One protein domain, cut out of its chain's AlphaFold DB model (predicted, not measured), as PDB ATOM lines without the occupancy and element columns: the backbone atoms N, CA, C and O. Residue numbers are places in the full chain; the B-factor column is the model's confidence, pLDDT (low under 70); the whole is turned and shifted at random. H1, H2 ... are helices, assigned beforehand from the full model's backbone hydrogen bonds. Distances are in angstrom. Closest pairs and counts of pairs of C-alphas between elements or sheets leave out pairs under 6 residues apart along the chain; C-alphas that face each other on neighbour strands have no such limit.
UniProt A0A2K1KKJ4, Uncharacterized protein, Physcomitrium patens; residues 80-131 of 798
ATOM      1  N   GLU A  80     163.609 183.861 132.377       75.50
ATOM      2  CA  GLU A  80     164.514 185.008 132.371       75.50
ATOM      3  C   GLU A  80     164.099 186.101 133.365       75.50
ATOM      4  O   GLU A  80     163.118 186.833 133.206       75.50
ATOM      5  N   LYS A  81     164.905 186.265 134.412       80.50
ATOM      6  CA  LYS A  81     164.671 187.268 135.453       80.50
ATOM      7  C   LYS A  81     165.383 188.575 135.107       80.50
ATOM      8  O   LYS A  81     166.482 188.838 135.590       80.50
ATOM      9  N   GLN A  82     164.723 189.375 134.269       80.81
ATOM     10  CA  GLN A  82     165.221 190.640 133.707       80.81
ATOM     11  C   GLN A  82     165.712 191.671 134.744       80.81
ATOM     12  O   GLN A  82     166.524 192.525 134.406       80.81
ATOM     13  N   TRP A  83     165.241 191.617 135.996       84.62
ATOM     14  CA  TRP A  83     165.526 192.629 137.020       84.62
ATOM     15  C   TRP A  83     166.322 192.028 138.185       84.62
ATOM     16  O   TRP A  83     165.742 191.370 139.046       84.62
ATOM     17  N   LYS A  84     167.642 192.222 138.228       86.25
ATOM     18  CA  LYS A  84     168.526 191.701 139.292       86.25
ATOM     19  C   LYS A  84     168.814 192.806 140.320       86.25
ATOM     20  O   LYS A  84     169.012 193.937 139.905       86.25
ATOM     21  N   CYS A  85     168.833 192.510 141.629       86.44
ATOM     22  CA  CYS A  85     169.373 193.462 142.620       86.44
ATOM     23  C   CYS A  85     170.887 193.343 142.695       86.44
ATOM     24  O   CYS A  85     171.394 192.320 143.153       86.44
ATOM     25  N   ASP A  86     171.590 194.412 142.348       81.75
ATOM     26  CA  ASP A  86     173.056 194.467 142.317       81.75
ATOM     27  C   ASP A  86     173.671 194.159 143.695       81.75
ATOM     28  O   ASP A  86     174.695 193.492 143.797       81.75
ATOM     29  N   LYS A  87     172.978 194.529 144.782       74.50
ATOM     30  CA  LYS A  87     173.427 194.288 146.166       74.50
ATOM     31  C   LYS A  87     173.234 192.851 146.685       74.50
ATOM     32  O   LYS A  87     173.649 192.571 147.806       74.50
ATOM     33  N   CYS A  88     172.531 191.957 145.976       74.50
ATOM     34  CA  CYS A  88     172.384 190.554 146.422       74.50
ATOM     35  C   CYS A  88     172.145 189.514 145.309       74.50
ATOM     36  O   CYS A  88     171.715 188.394 145.592       74.50
ATOM     37  N   SER A  89     172.362 189.887 144.048       81.75
ATOM     38  CA  SER A  89     172.229 189.071 142.827       81.75
ATOM     39  C   SER A  89     170.858 188.420 142.568       81.75
ATOM     40  O   SER A  89     170.680 187.726 141.564       81.75
ATOM     41  N   LYS A  90     169.846 188.643 143.419       81.38
ATOM     42  CA  LYS A  90     168.505 188.060 143.259       81.38
ATOM     43  C   LYS A  90     167.796 188.662 142.048       81.38
ATOM     44  O   LYS A  90     167.530 189.861 142.004       81.38
ATOM     45  N   GLY A  91     167.475 187.805 141.081       84.69
ATOM     46  CA  GLY A  91     166.659 188.136 139.915       84.69
ATOM     47  C   GLY A  91     165.155 188.104 140.205       84.69
ATOM     48  O   GLY A  91     164.658 187.206 140.887       84.69
ATOM     49  N   TYR A  92     164.432 189.041 139.598       86.06
ATOM     50  CA  TYR A  92     162.984 189.224 139.630       86.06
ATOM     51  C   TYR A  92     162.447 189.333 138.197       86.06
ATOM     52  O   TYR A  92     163.051 189.966 137.332       86.06
ATOM     53  N   ALA A  93     161.280 188.742 137.942       86.19
ATOM     54  CA  ALA A  93     160.649 188.783 136.619       86.19
ATOM     55  C   ALA A  93     159.739 190.013 136.403       86.19
ATOM     56  O   ALA A  93     159.268 190.261 135.294       86.19
ATOM     57  N   VAL A  94     159.466 190.805 137.449       86.06
ATOM     58  CA  VAL A  94     158.612 191.999 137.362       86.06
ATOM     59  C   VAL A  94     159.240 193.167 138.118       86.06
ATOM     60  O   VAL A  94     159.565 193.060 139.297       86.06
ATOM     61  N   GLN A  95     159.328 194.312 137.444       86.44
ATOM     62  CA  GLN A  95     159.899 195.563 137.949       86.44
ATOM     63  C   GLN A  95     159.268 196.066 139.265       86.44
ATOM     64  O   GLN A  95     159.958 196.676 140.074       86.44
ATOM     65  N   SER A  96     157.977 195.802 139.518       86.31
ATOM     66  CA  SER A  96     157.330 196.129 140.802       86.31
ATOM     67  C   SER A  96     157.935 195.353 141.966       86.31
ATOM     68  O   SER A  96     158.141 195.902 143.043       86.31
ATOM     69  N   ASP A  97     158.235 194.084 141.722       85.44
ATOM     70  CA  ASP A  97     158.688 193.130 142.726       85.44
ATOM     71  C   ASP A  97     160.177 193.389 142.998       85.44
ATOM     72  O   ASP A  97     160.607 193.408 144.148       85.44
ATOM     73  N   TYR A  98     160.920 193.752 141.943       87.12
ATOM     74  CA  TYR A  98     162.261 194.318 142.041       87.12
ATOM     75  C   TYR A  98     162.301 195.641 142.824       87.12
ATOM     76  O   TYR A  98     163.092 195.775 143.750       87.12
ATOM     77  N   LYS A  99     161.431 196.616 142.520       87.19
ATOM     78  CA  LYS A  99     161.424 197.923 143.205       87.19
ATOM     79  C   LYS A  99     160.973 197.824 144.669       87.19
ATOM     80  O   LYS A  99     161.471 198.571 145.507       87.19
ATOM     81  N   ALA A 100     160.071 196.895 144.993       86.56
ATOM     82  CA  ALA A 100     159.742 196.553 146.378       86.56
ATOM     83  C   ALA A 100     160.937 195.893 147.086       86.56
ATOM     84  O   ALA A 100     161.267 196.256 148.214       86.56
ATOM     85  N   HIS A 101     161.636 194.985 146.400       84.06
ATOM     86  CA  HIS A 101     162.864 194.397 146.914       84.06
ATOM     87  C   HIS A 101     163.977 195.434 147.115       84.06
ATOM     88  O   HIS A 101     164.592 195.407 148.167       84.06
ATOM     89  N   LEU A 102     164.204 196.401 146.220       83.75
ATOM     90  CA  LEU A 102     165.240 197.433 146.391       83.75
ATOM     91  C   LEU A 102     165.110 198.232 147.698       83.75
ATOM     92  O   LEU A 102     166.127 198.606 148.274       83.75
ATOM     93  N   LYS A 103     163.886 198.431 148.210       78.69
ATOM     94  CA  LYS A 103     163.640 199.068 149.520       78.69
ATOM     95  C   LYS A 103     164.090 198.224 150.726       78.69
ATOM     96  O   LYS A 103     164.201 198.754 151.821       78.69
ATOM     97  N   THR A 104     164.317 196.925 150.531       68.38
ATOM     98  CA  THR A 104     164.789 195.961 151.546       68.38
ATOM     99  C   THR A 104     166.153 195.347 151.190       68.38
ATOM    100  O   THR A 104     166.813 194.745 152.030       68.38
ATOM    101  N   CYS A 105     166.617 195.520 149.949       71.81
ATOM    102  CA  CYS A 105     167.917 195.081 149.460       71.81
ATOM    103  C   CYS A 105     168.990 196.029 150.022       71.81
ATOM    104  O   CYS A 105     169.155 197.163 149.556       71.81
ATOM    105  N   GLY A 106     169.727 195.565 151.033       60.28
ATOM    106  CA  GLY A 106     170.861 196.290 151.609       60.28
ATOM    107  C   GLY A 106     170.574 197.107 152.872       60.28
ATOM    108  O   GLY A 106     171.345 198.016 153.165       60.28
ATOM    109  N   THR A 107     169.541 196.781 153.655       58.78
ATOM    110  CA  THR A 107     169.657 196.984 155.111       58.78
ATOM    111  C   THR A 107     170.849 196.155 155.595       58.78
ATOM    112  O   THR A 107     170.916 194.968 155.267       58.78
ATOM    113  N   ARG A 108     171.799 196.777 156.311       54.03
ATOM    114  CA  ARG A 108     173.030 196.138 156.819       54.03
ATOM    115  C   ARG A 108     172.675 194.792 157.454       54.03
ATOM    116  O   ARG A 108     171.926 194.764 158.425       54.03
ATOM    117  N   GLY A 109     173.147 193.700 156.844       60.91
ATOM    118  CA  GLY A 109     172.683 192.353 157.177       60.91
ATOM    119  C   GLY A 109     172.859 192.069 158.663       60.91
ATOM    120  O   GLY A 109     173.919 192.355 159.219       60.91
ATOM    121  N   HIS A 110     171.820 191.536 159.302       61.66
ATOM    122  CA  HIS A 110     171.821 191.327 160.743       61.66
ATOM    123  C   HIS A 110     172.867 190.262 161.077       61.66
ATOM    124  O   HIS A 110     172.726 189.102 160.688       61.66
ATOM    125  N   CYS A 111     173.947 190.675 161.729       65.62
ATOM    126  CA  CYS A 111     175.008 189.794 162.182       65.62
ATOM    127  C   CYS A 111     174.654 189.246 163.566       65.62
ATOM    128  O   CYS A 111     174.452 190.011 164.506       65.62
ATOM    129  N   CYS A 112     174.587 187.924 163.695       76.62
ATOM    130  CA  CYS A 112     174.564 187.271 164.999       76.62
ATOM    131  C   CYS A 112     176.004 187.104 165.512       76.62
ATOM    132  O   CYS A 112     176.929 186.960 164.711       76.62
ATOM    133  N   ASP A 113     176.200 187.064 166.832       73.62
ATOM    134  CA  ASP A 113     177.514 186.951 167.493       73.62
ATOM    135  C   ASP A 113     178.328 185.696 167.123       73.62
ATOM    136  O   ASP A 113     179.510 185.598 167.446       73.62
ATOM    137  N   CYS A 114     177.714 184.734 166.429       73.88
ATOM    138  CA  CYS A 114     178.373 183.585 165.806       73.88
ATOM    139  C   CYS A 114     179.055 183.903 164.454       73.88
ATOM    140  O   CYS A 114     179.553 182.994 163.795       73.88
ATOM    141  N   GLY A 115     179.011 185.157 163.991       69.38
ATOM    142  CA  GLY A 115     179.559 185.603 162.706       69.38
ATOM    143  C   GLY A 115     178.640 185.404 161.491       69.38
ATOM    144  O   GLY A 115     179.001 185.799 160.385       69.38
ATOM    145  N   ARG A 116     177.442 184.822 161.653       68.75
ATOM    146  CA  ARG A 116     176.485 184.647 160.543       68.75
ATOM    147  C   ARG A 116     175.724 185.943 160.256       68.75
ATOM    148  O   ARG A 116     175.132 186.530 161.162       68.75
ATOM    149  N   VAL A 117     175.708 186.352 158.986       75.50
ATOM    150  CA  VAL A 117     175.064 187.582 158.494       75.50
ATOM    151  C   VAL A 117     173.802 187.241 157.701       75.50
ATOM    152  O   VAL A 117     173.862 186.521 156.704       75.50
ATOM    153  N   PHE A 118     172.658 187.788 158.109       75.56
ATOM    154  CA  PHE A 118     171.351 187.474 157.528       75.56
ATOM    155  C   PHE A 118     170.792 188.632 156.697       75.56
ATOM    156  O   PHE A 118     170.736 189.780 157.135       75.56
ATOM    157  N   SER A 119     170.304 188.314 155.494       67.44
ATOM    158  CA  SER A 119     169.694 189.289 154.567       67.44
ATOM    159  C   SER A 119     168.232 189.654 154.886       67.44
ATOM    160  O   SER A 119     167.577 190.310 154.077       67.44
ATOM    161  N   ARG A 120     167.700 189.202 156.031       72.50
ATOM    162  CA  ARG A 120     166.331 189.443 156.520       72.50
ATOM    163  C   ARG A 120     166.312 189.466 158.050       72.50
ATOM    164  O   ARG A 120     167.033 188.682 158.660       72.50
ATOM    165  N   VAL A 121     165.438 190.292 158.630       76.94
ATOM    166  CA  VAL A 121     165.185 190.364 160.085       76.94
ATOM    167  C   VAL A 121     164.651 189.030 160.624       76.94
ATOM    168  O   VAL A 121     165.151 188.504 161.606       76.94
ATOM    169  N   GLU A 122     163.657 188.465 159.940       78.25
ATOM    170  CA  GLU A 122     162.932 187.245 160.325       78.25
ATOM    171  C   GLU A 122     163.886 186.055 160.523       78.25
ATOM    172  O   GLU A 122     164.016 185.536 161.628       78.25
ATOM    173  N   SER A 123     164.688 185.741 159.501       78.94
ATOM    174  CA  SER A 123     165.701 184.675 159.557       78.94
ATOM    175  C   SER A 123     166.892 184.968 160.478       78.94
ATOM    176  O   SER A 123     167.680 184.065 160.749       78.94
ATOM    177  N   PHE A 124     167.048 186.208 160.949       81.25
ATOM    178  CA  PHE A 124     167.990 186.537 162.017       81.25
ATOM    179  C   PHE A 124     167.405 186.231 163.396       81.25
ATOM    180  O   PHE A 124     168.124 185.671 164.212       81.25
ATOM    181  N   ILE A 125     166.122 186.523 163.637       81.44
ATOM    182  CA  ILE A 125     165.436 186.203 164.900       81.44
ATOM    183  C   ILE A 125     165.366 184.680 165.084       81.44
ATOM    184  O   ILE A 125     165.871 184.166 166.079       81.44
ATOM    185  N   GLU A 126     164.890 183.947 164.068       85.31
ATOM    186  CA  GLU A 126     164.886 182.470 164.048       85.31
ATOM    187  C   GLU A 126     166.278 181.883 164.352       85.31
ATOM    188  O   GLU A 126     166.423 180.860 165.031       85.31
ATOM    189  N   HIS A 127     167.330 182.540 163.853       82.56
ATOM    190  CA  HIS A 127     168.695 182.137 164.143       82.56
ATOM    191  C   HIS A 127     169.148 182.530 165.554       82.56
ATOM    192  O   HIS A 127     169.787 181.719 166.211       82.56
ATOM    193  N   GLN A 128     168.834 183.730 166.038       79.75
ATOM    194  CA  GLN A 128     169.199 184.211 167.370       79.75
ATOM    195  C   GLN A 128     168.611 183.302 168.459       79.75
ATOM    196  O   GLN A 128     169.345 182.861 169.344       79.75
ATOM    197  N   ASP A 129     167.339 182.919 168.320       82.44
ATOM    198  CA  ASP A 129     166.640 182.000 169.227       82.44
ATOM    199  C   ASP A 129     167.268 180.596 169.249       82.44
ATOM    200  O   ASP A 129     167.260 179.905 170.275       82.44
ATOM    201  N   THR A 130     167.862 180.164 168.132       79.44
ATOM    202  CA  THR A 130     168.543 178.864 167.993       79.44
ATOM    203  C   THR A 130     170.062 178.933 168.210       79.44
ATOM    204  O   THR A 130     170.708 177.892 168.349       79.44
ATOM    205  N   CYS A 131     170.658 180.126 168.302       78.56
ATOM    206  CA  CYS A 131     172.105 180.312 168.347       78.56
ATOM    207  C   CYS A 131     172.683 180.021 169.739       78.56
ATOM    208  O   CYS A 131     172.571 180.812 170.678       78.56
TER     209      CYS A 131
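What this domain is: This is residues 80 to 131 of the 798 residues of an uncharacterized protein of Physcomitrium patens (UniProt A0A2K1KKJ4). With little regular structure, the domain is two small lobes joined end to end by an extended link, each lobe a loop that folds back on itself in a short pairing, followed by one helix. Residues 80 to 102 make the first lobe with H1, and residues 110 to 131 the second with H2. The printed part has 52 residues, two named helices, H1 then H2, and no named strand; the class is all helix, with 18 residues in named elements. It is loose, with a radius of gyration of the C-alphas of 13.1 A, and only just elongated, spanning 37 by 18 by 15 A.

How they stand to each other: Residues 83 to 84 pair antiparallel with residues 91 to 92. H1, residues 95 to 102, and H2, residues 121 to 130, are apart. Between them, residues 110 to 111 pair antiparallel with residues 117 to 118. In H1 and H2 every O i to N i+4 pair is within hydrogen-bond range.

Where its parts are: H1 begins at C-alpha 95 (159.899, 195.563, 137.949) and is 10.2 A long from first to last C-alpha. H2 is 14.4 A long and ends at C-alpha 130 (168.543, 178.864, 167.993).

The domain as a whole: The C-alphas farthest apart, of Glu 80 and Asp 113, are 37.5 A apart. The printed part has no cut. The link from H1 to H2 is long, 18 residues. Mean pLDDT of the printed part is 77.6; residues 104, 106 to 111, 115 to 116 and 119 are under 70.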